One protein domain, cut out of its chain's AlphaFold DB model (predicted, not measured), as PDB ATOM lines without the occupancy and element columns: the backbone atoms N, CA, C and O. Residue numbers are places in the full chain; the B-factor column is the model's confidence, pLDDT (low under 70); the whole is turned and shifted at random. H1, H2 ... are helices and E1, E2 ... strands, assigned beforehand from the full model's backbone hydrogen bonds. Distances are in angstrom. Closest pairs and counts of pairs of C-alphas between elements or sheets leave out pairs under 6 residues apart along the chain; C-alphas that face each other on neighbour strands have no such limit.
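Overview. This is residues 144 to 207 of the 221 residues of an uncharacterized protein of Nitrosospira multiformis (UniProt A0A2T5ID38). What shape do these coordinates make? A loose, flat ribbon of three strands has the long strand E2 as its spine, with E1 beside the first part of E2 and E3 beside its last part; the turn at residues 149 to 154 sticks out. The short helix H1 follows beside E3, and a long stretch then folds back past E2, with residues 194 to 195 beside it, to the short helix H2, away from the sheet. What is it made of? The printed part has 64 residues, with named elements in the order E1, E2, E3, H1, H2; under half of the residues are in them, the class is mixed, and the antiparallel sheet has the order E1, E2, E3. How large is it? It is loose, with a radius of gyration of the C-alphas of 13.8 A, and spans 38 by 34 by 16 A.

Arrangement. How do the first strands pair? E1, residues 146 to 150, and E2, residues 153 to 161, form an antiparallel hairpin at 149 degrees, with N 148 and O 155 2.9 A apart, within hydrogen-bond range. What comes next in the sheet? E2 and E3, residues 170 to 173, form a second antiparallel hairpin at 138 degrees, with N 159 and O 172 2.9 A apart, within hydrogen-bond range. The three strands make a meander, each the antiparallel neighbour of the one before, and the pairing is staggered: E2 pairs with E1 over residues 153 to 157 and with E3 over 159 to 161. Where are the helices? H1, residues 178 to 182, is on the sheet but over none of its strands; its closest C-alphas to E3 are those of Val 178 and Leu 171, 5.6 A apart. H2, residues 201 to 205, is not on the sheet, and it is apart from H1. Are the helix backbones bonded? Neither helix has its one O i to N i+4 pair within hydrogen-bond range, 0 of 1 in each, and of the two O i to N i+3 pairs in each 0 are within range.

Along the chain. Where do the strands run? E1 begins at C-alpha 146, (194.989, 131.959, 146.494), and measures 13.4 A; E2 measures 25.0 A and E3 10.1 A. Where do the helices lie? H1 measures 5.5 A and H2 6.7 A, with H2 ending at C-alpha 205, (180.070, 151.992, 142.489).

Size, cuts and confidence. How far does it reach? The two C-alphas farthest apart, those of Gly 186 and Arg 206, are 42.7 A apart. Is there a cut or a long link? The printed part has no cut, and the link from H1 to H2, 18 residues, is long. Where is confidence low? The pLDDT is under 70 at residues 162 to 167 and 195 to 207, and the mean of the printed part is 74.8.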
ATOM      1  N   LEU A 144     199.239 138.625 144.604       88.19
ATOM      2  CA  LEU A 144     198.314 137.796 145.371       88.19
ATOM      3  C   LEU A 144     198.136 136.428 144.698       88.19
ATOM      4  O   LEU A 144     197.821 136.347 143.509       88.19
ATOM      5  N   GLN A 145     198.258 135.369 145.493       88.88
ATOM      6  CA  GLN A 145     197.894 134.007 145.122       88.88
ATOM      7  C   GLN A 145     196.893 133.455 146.129       88.88
ATOM      8  O   GLN A 145     196.965 133.761 147.319       88.88
ATOM      9  N   LEU A 146     195.967 132.626 145.650       89.88
ATOM     10  CA  LEU A 146     194.989 131.959 146.494       89.88
ATOM     11  C   LEU A 146     195.164 130.448 146.383       89.88
ATOM     12  O   LEU A 146     195.098 129.887 145.292       89.88
ATOM     13  N   GLY A 147     195.355 129.799 147.525       90.94
ATOM     14  CA  GLY A 147     195.325 128.350 147.653       90.94
ATOM     15  C   GLY A 147     194.200 127.940 148.592       90.94
ATOM     16  O   GLY A 147     194.001 128.579 149.623       90.94
ATOM     17  N   ILE A 148     193.468 126.887 148.242       90.44
ATOM     18  CA  ILE A 148     192.445 126.289 149.104       90.44
ATOM     19  C   ILE A 148     192.839 124.838 149.341       90.44
ATOM     20  O   ILE A 148     193.116 124.109 148.390       90.44
ATOM     21  N   CYS A 149     192.858 124.423 150.606       90.81
ATOM     22  CA  CYS A 149     192.989 123.022 150.983       90.81
ATOM     23  C   CYS A 149     191.676 122.515 151.582       90.81
ATOM     24  O   CYS A 149     191.021 123.202 152.363       90.81
ATOM     25  N   ASN A 150     191.284 121.309 151.193       90.50
ATOM     26  CA  ASN A 150     190.154 120.583 151.762       90.50
ATOM     27  C   ASN A 150     190.412 119.070 151.637       90.50
ATOM     28  O   ASN A 150     191.517 118.646 151.303       90.50
ATOM     29  N   GLN A 151     189.393 118.249 151.892       89.88
ATOM     30  CA  GLN A 151     189.483 116.788 151.783       89.88
ATOM     31  C   GLN A 151     189.870 116.260 150.387       89.88
ATOM     32  O   GLN A 151     190.333 115.132 150.275       89.88
ATOM     33  N   LEU A 152     189.698 117.061 149.328       87.88
ATOM     34  CA  LEU A 152     190.102 116.734 147.955       87.88
ATOM     35  C   LEU A 152     191.562 117.116 147.659       87.88
ATOM     36  O   LEU A 152     192.047 116.880 146.555       87.88
ATOM     37  N   GLY A 153     192.259 117.714 148.627       85.94
ATOM     38  CA  GLY A 153     193.640 118.162 148.504       85.94
ATOM     39  C   GLY A 153     193.776 119.681 148.434       85.94
ATOM     40  O   GLY A 153     192.886 120.433 148.836       85.94
ATOM     41  N   PHE A 154     194.936 120.130 147.956       88.06
ATOM     42  CA  PHE A 154     195.276 121.541 147.790       88.06
ATOM     43  C   PHE A 154     195.153 121.955 146.325       88.06
ATOM     44  O   PHE A 154     195.673 121.288 145.432       88.06
ATOM     45  N   GLN A 155     194.481 123.073 146.080       88.69
ATOM     46  CA  GLN A 155     194.275 123.629 144.750       88.69
ATOM     47  C   GLN A 155     194.654 125.103 144.745       88.69
ATOM     48  O   GLN A 155     194.248 125.866 145.626       88.69
ATOM     49  N   VAL A 156     195.412 125.506 143.729       88.50
ATOM     50  CA  VAL A 156     195.761 126.907 143.496       88.50
ATOM     51  C   VAL A 156     194.759 127.514 142.528       88.50
ATOM     52  O   VAL A 156     194.459 126.933 141.487       88.50
ATOM     53  N   TYR A 157     194.252 128.689 142.874       88.00
ATOM     54  CA  TYR A 157     193.229 129.399 142.128       88.00
ATOM     55  C   TYR A 157     193.797 130.672 141.515       88.00
ATOM     56  O   TYR A 157     194.571 131.405 142.137       88.00
ATOM     57  N   SER A 158     193.349 130.962 140.298       86.94
ATOM     58  CA  SER A 158     193.495 132.294 139.724       86.94
ATOM     59  C   SER A 158     192.568 133.276 140.443       86.94
ATOM     60  O   SER A 158     191.464 132.930 140.887       86.94
ATOM     61  N   VAL A 159     193.030 134.517 140.571       85.81
ATOM     62  CA  VAL A 159     192.275 135.596 141.205       85.81
ATOM     63  C   VAL A 159     191.695 136.485 140.116       85.81
ATOM     64  O   VAL A 159     192.425 137.000 139.270       85.81
ATOM     65  N   CYS A 160     190.379 136.689 140.146       82.56
ATOM     66  CA  CYS A 160     189.734 137.689 139.304       82.56
ATOM     67  C   CYS A 160     190.133 139.085 139.795       82.56
ATOM     68  O   CYS A 160     189.834 139.446 140.938       82.56
ATOM     69  N   ARG A 161     190.827 139.851 138.949       78.31
ATOM     70  CA  ARG A 161     191.204 141.235 139.237       78.31
ATOM     71  C   ARG A 161     190.121 142.178 138.712       78.31
ATOM     72  O   ARG A 161     189.631 141.988 137.593       78.31
ATOM     73  N   PRO A 162     189.708 143.165 139.524       68.88
ATOM     74  CA  PRO A 162     188.649 144.076 139.141       68.88
ATOM     75  C   PRO A 162     189.059 144.999 137.994       68.88
ATOM     76  O   PRO A 162     190.229 145.281 137.754       68.88
ATOM     77  N   TYR A 163     188.025 145.487 137.324       63.16
ATOM     78  CA  TYR A 163     188.053 146.531 136.312       63.16
ATOM     79  C   TYR A 163     188.730 147.814 136.830       63.16
ATOM     80  O   TYR A 163     188.266 148.402 137.808       63.16
ATOM     81  N   SER A 164     189.772 148.285 136.142       60.09
ATOM     82  CA  SER A 164     190.123 149.710 136.140       60.09
ATOM     83  C   SER A 164     189.145 150.461 135.231       60.09
ATOM     84  O   SER A 164     188.607 149.875 134.289       60.09
ATOM     85  N   LEU A 165     188.873 151.743 135.510       47.62
ATOM     86  CA  LEU A 165     187.930 152.543 134.717       47.62
ATOM     87  C   LEU A 165     188.299 152.496 133.212       47.62
ATOM     88  O   LEU A 165     189.280 153.100 132.796       47.62
ATOM     89  N   GLY A 166     187.518 151.763 132.413       59.97
ATOM     90  CA  GLY A 166     187.653 151.569 130.961       59.97
ATOM     91  C   GLY A 166     188.063 150.160 130.486       59.97
ATOM     92  O   GLY A 166     188.081 149.939 129.278       59.97
ATOM     93  N   GLY A 167     188.405 149.218 131.377       61.31
ATOM     94  CA  GLY A 167     189.000 147.911 131.020       61.31
ATOM     95  C   GLY A 167     188.052 146.699 130.937       61.31
ATOM     96  O   GLY A 167     186.840 146.814 130.940       61.31
ATOM     97  N   ALA A 168     188.577 145.478 130.889       74.75
ATOM     98  CA  ALA A 168     187.795 144.262 131.152       74.75
ATOM     99  C   ALA A 168     188.368 143.579 132.399       74.75
ATOM    100  O   ALA A 168     189.576 143.642 132.631       74.75
ATOM    101  N   ALA A 169     187.520 142.946 133.214       81.94
ATOM    102  CA  ALA A 169     188.009 142.097 134.299       81.94
ATOM    103  C   ALA A 169     188.813 140.927 133.713       81.94
ATOM    104  O   ALA A 169     188.460 140.401 132.655       81.94
ATOM    105  N   TYR A 170     189.876 140.512 134.399       83.50
ATOM    106  CA  TYR A 170     190.744 139.434 133.929       83.50
ATOM    107  C   TYR A 170     191.166 138.507 135.070       83.50
ATOM    108  O   TYR A 170     191.113 138.860 136.252       83.50
ATOM    109  N   LEU A 171     191.573 137.294 134.705       86.94
ATOM    110  CA  LEU A 171     192.084 136.296 135.638       86.94
ATOM    111  C   LEU A 171     193.597 136.446 135.756       86.94
ATOM    112  O   LEU A 171     194.293 136.423 134.744       86.94
ATOM    113  N   SER A 172     194.095 136.575 136.984       86.19
ATOM    114  CA  SER A 172     195.521 136.686 137.277       86.19
ATOM    115  C   SER A 172     196.035 135.448 138.010       86.19
ATOM    116  O   SER A 172     195.425 134.994 138.983       86.19
ATOM    117  N   TYR A 173     197.175 134.920 137.564       87.94
ATOM    118  CA  TYR A 173     197.949 133.889 138.249       87.94
ATOM    119  C   TYR A 173     199.423 134.295 138.258       87.94
ATOM    120  O   TYR A 173     199.990 134.562 137.204       87.94
ATOM    121  N   LEU A 174     200.038 134.374 139.446       85.81
ATOM    122  CA  LEU A 174     201.412 134.881 139.609       85.81
ATOM    123  C   LEU A 174     201.633 136.277 138.986       85.81
ATOM    124  O   LEU A 174     202.732 136.594 138.550       85.81
ATOM    125  N   GLY A 175     200.588 137.110 138.930       83.75
ATOM    126  CA  GLY A 175     200.639 138.429 138.288       83.75
ATOM    127  C   GLY A 175     200.419 138.422 136.779       83.75
ATOM    128  O   GLY A 175     200.193 139.483 136.209       83.75
ATOM    129  N   LEU A 176     200.393 137.250 136.148       85.62
ATOM    130  CA  LEU A 176     200.169 137.093 134.715       85.62
ATOM    131  C   LEU A 176     198.680 136.953 134.412       85.62
ATOM    132  O   LEU A 176     197.947 136.257 135.122       85.62
ATOM    133  N   ASN A 177     198.228 137.591 133.340       86.69
ATOM    134  CA  ASN A 177     196.884 137.436 132.814       86.69
ATOM    135  C   ASN A 177     196.752 136.074 132.116       86.69
ATOM    136  O   ASN A 177     197.385 135.809 131.095       86.69
ATOM    137  N   VAL A 178     195.879 135.217 132.656       85.19
ATOM    138  CA  VAL A 178     195.655 133.845 132.167       85.19
ATOM    139  C   VAL A 178     195.306 133.820 130.677       85.19
ATOM    140  O   VAL A 178     195.764 132.951 129.944       85.19
ATOM    141  N   SER A 179     194.509 134.780 130.208       80.44
ATOM    142  CA  SER A 179     194.018 134.795 128.830       80.44
ATOM    143  C   SER A 179     194.992 135.424 127.835       80.44
ATOM    144  O   SER A 179     195.092 134.919 126.720       80.44
ATOM    145  N   SER A 180     195.686 136.508 128.199       83.19
ATOM    146  CA  SER A 180     196.600 137.194 127.269       83.19
ATOM    147  C   SER A 180     198.031 136.677 127.324       83.19
ATOM    148  O   SER A 180     198.662 136.574 126.278       83.19
ATOM    149  N   ASP A 181     198.537 136.345 128.513       85.00
ATOM    150  CA  ASP A 181     199.972 136.112 128.705       85.00
ATOM    151  C   ASP A 181     200.324 134.636 128.509       85.00
ATOM    152  O   ASP A 181     201.352 134.315 127.920       85.00
ATOM    153  N   PHE A 182     199.452 133.727 128.956       81.94
ATOM    154  CA  PHE A 182     199.601 132.293 128.682       81.94
ATOM    155  C   PHE A 182     199.003 131.908 127.325       81.94
ATOM    156  O   PHE A 182     199.547 131.058 126.621       81.94
ATOM    157  N   GLY A 183     197.879 132.527 126.954       77.81
ATOM    158  CA  GLY A 183     197.244 132.349 125.654       77.81
ATOM    159  C   GLY A 183     196.766 130.916 125.390       77.81
ATOM    160  O   GLY A 183     195.911 130.372 126.097       77.81
ATOM    161  N   GLN A 184     197.276 130.321 124.313       85.56
ATOM    162  CA  GLN A 184     196.863 129.007 123.824       85.56
ATOM    163  C   GLN A 184     198.068 128.137 123.455       85.56
ATOM    164  O   GLN A 184     199.078 128.630 122.957       85.56
ATOM    165  N   ILE A 185     197.922 126.827 123.642       83.56
ATOM    166  CA  ILE A 185     198.851 125.807 123.154       83.56
ATOM    167  C   ILE A 185     198.163 125.104 121.982       83.56
ATOM    168  O   ILE A 185     197.219 124.336 122.172       83.56
ATOM    169  N   GLY A 186     198.608 125.391 120.756       87.50
ATOM    170  CA  GLY A 186     197.928 124.918 119.548       87.50
ATOM    171  C   GLY A 186     196.483 125.426 119.491       87.50
ATOM    172  O   GLY A 186     196.248 126.631 119.523       87.50
ATOM    173  N   SER A 187     195.519 124.506 119.424       87.62
ATOM    174  CA  SER A 187     194.078 124.800 119.442       87.62
ATOM    175  C   SER A 187     193.460 124.840 120.848       87.62
ATOM    176  O   SER A 187     192.259 125.077 120.983       87.62
ATOM    177  N   CYS A 188     194.251 124.611 121.899       83.12
ATOM    178  CA  CYS A 188     193.770 124.518 123.274       83.12
ATOM    179  C   CYS A 188     194.051 125.809 124.047       83.12
ATOM    180  O   CYS A 188     195.183 126.289 124.077       83.12
ATOM    181  N   ARG A 189     193.042 126.349 124.738       82.44
ATOM    182  CA  ARG A 189     193.222 127.480 125.663       82.44
ATOM    183  C   ARG A 189     193.670 126.993 127.033       82.44
ATOM    184  O   ARG A 189     193.183 125.972 127.514       82.44
ATOM    185  N   ILE A 190     194.547 127.757 127.675       82.00
ATOM    186  CA  ILE A 190     194.934 127.495 129.059       82.00
ATOM    187  C   ILE A 190     193.813 127.997 129.973       82.00
ATOM    188  O   ILE A 190     193.490 129.183 130.003       82.00
ATOM    189  N   GLY A 191     193.191 127.066 130.692       75.81
ATOM    190  CA  GLY A 191     192.222 127.355 131.742       75.81
ATOM    191  C   GLY A 191     192.851 127.156 133.115       75.81
ATOM    192  O   GLY A 191     193.651 126.244 133.309       75.81
ATOM    193  N   MET A 192     192.463 127.986 134.079       78.19
ATOM    194  CA  MET A 192     192.790 127.786 135.490       78.19
ATOM    195  C   MET A 192     191.510 127.839 136.320       78.19
ATOM    196  O   MET A 192     190.616 128.622 135.987       78.19
ATOM    197  N   PRO A 193     191.398 127.051 137.403       78.12
ATOM    198  CA  PRO A 193     190.289 127.196 138.333       78.12
ATOM    199  C   PRO A 193     190.268 128.623 138.906       78.12
ATOM    200  O   PRO A 193     191.310 129.244 139.148       78.12
ATOM    201  N   VAL A 194     189.064 129.166 139.076       71.19
ATOM    202  CA  VAL A 194     188.833 130.564 139.466       71.19
ATOM    203  C   VAL A 194     188.103 130.603 140.795       71.19
ATOM    204  O   VAL A 194     187.081 129.940 140.960       71.19
ATOM    205  N   CYS A 195     188.582 131.434 141.718       65.62
ATOM    206  CA  CYS A 195     187.782 131.846 142.865       65.62
ATOM    207  C   CYS A 195     187.197 133.232 142.575       65.62
ATOM    208  O   CYS A 195     187.918 134.235 142.564       65.62
ATOM    209  N   TYR A 196     185.890 133.295 142.309       59.12
ATOM    210  CA  TYR A 196     185.217 134.557 142.005       59.12
ATOM    211  C   TYR A 196     184.980 135.379 143.274       59.12
ATOM    212  O   TYR A 196     184.531 134.857 144.296       59.12
ATOM    213  N   ASP A 197     185.245 136.682 143.199       58.25
ATOM    214  CA  ASP A 197     184.976 137.614 144.287       58.25
ATOM    215  C   ASP A 197     184.279 138.872 143.772       58.25
ATOM    216  O   ASP A 197     184.836 139.652 143.004       58.25
ATOM    217  N   SER A 198     183.049 139.070 144.235       53.53
ATOM    218  CA  SER A 198     182.201 140.219 143.924       53.53
ATOM    219  C   SER A 198     182.499 141.477 144.761       53.53
ATOM    220  O   SER A 198     181.888 142.518 144.521       53.53
ATOM    221  N   SER A 199     183.420 141.430 145.733       52.44
ATOM    222  CA  SER A 199     183.663 142.510 146.710       52.44
ATOM    223  C   SER A 199     184.164 143.825 146.090       52.44
ATOM    224  O   SER A 199     183.815 144.908 146.573       52.44
ATOM    225  N   HIS A 200     184.938 143.753 145.001       46.50
ATOM    226  CA  HIS A 200     185.498 144.925 144.321       46.50
ATOM    227  C   HIS A 200     184.479 145.661 143.442       46.50
ATOM    228  O   HIS A 200     184.620 146.867 143.229       46.50
ATOM    229  N   TYR A 201     183.404 144.991 143.011       42.50
ATOM    230  CA  TYR A 201     182.316 145.636 142.265       42.50
ATOM    231  C   TYR A 201     181.627 146.724 143.110       42.50
ATOM    232  O   TYR A 201     181.224 147.767 142.598       42.50
ATOM    233  N   ALA A 202     181.583 146.533 144.434       39.81
ATOM    234  CA  ALA A 202     180.999 147.491 145.367       39.81
ATOM    235  C   ALA A 202     181.875 148.738 145.615       39.81
ATOM    236  O   ALA A 202     181.329 149.798 145.917       39.81
ATOM    237  N   LYS A 203     183.214 148.654 145.477       41.28
ATOM    238  CA  LYS A 203     184.104 149.835 145.581       41.28
ATOM    239  C   LYS A 203     183.978 150.725 144.331       41.28
ATOM    240  O   LYS A 203     183.878 151.938 144.473       41.28
ATOM    241  N   ALA A 204     183.872 150.136 143.133       43.62
ATOM    242  CA  ALA A 204     183.726 150.883 141.877       43.62
ATOM    243  C   ALA A 204     182.412 151.688 141.778       43.62
ATOM    244  O   ALA A 204     182.371 152.721 141.116       43.62
ATOM    245  N   GLN A 205     181.347 151.264 142.469       37.91
ATOM    246  CA  GLN A 205     180.070 151.992 142.489       37.91
ATOM    247  C   GLN A 205     179.988 153.106 143.548       37.91
ATOM    248  O   GLN A 205     179.133 153.981 143.438       37.91
ATOM    249  N   ARG A 206     180.866 153.119 144.562       42.62
ATOM    250  CA  ARG A 206     180.829 154.110 145.660       42.62
ATOM    251  C   ARG A 206     181.649 155.381 145.397       42.62
ATOM    252  O   ARG A 206     181.639 156.280 146.227       42.62
ATOM    253  N   GLY A 207     182.316 155.482 144.247       33.59
ATOM    254  CA  GLY A 207     183.129 156.641 143.855       33.59
ATOM    255  C   GLY A 207     182.392 157.768 143.120       33.59
ATOM    256  O   GLY A 207     183.062 158.640 142.582       33.59
TER     257      GLY A 207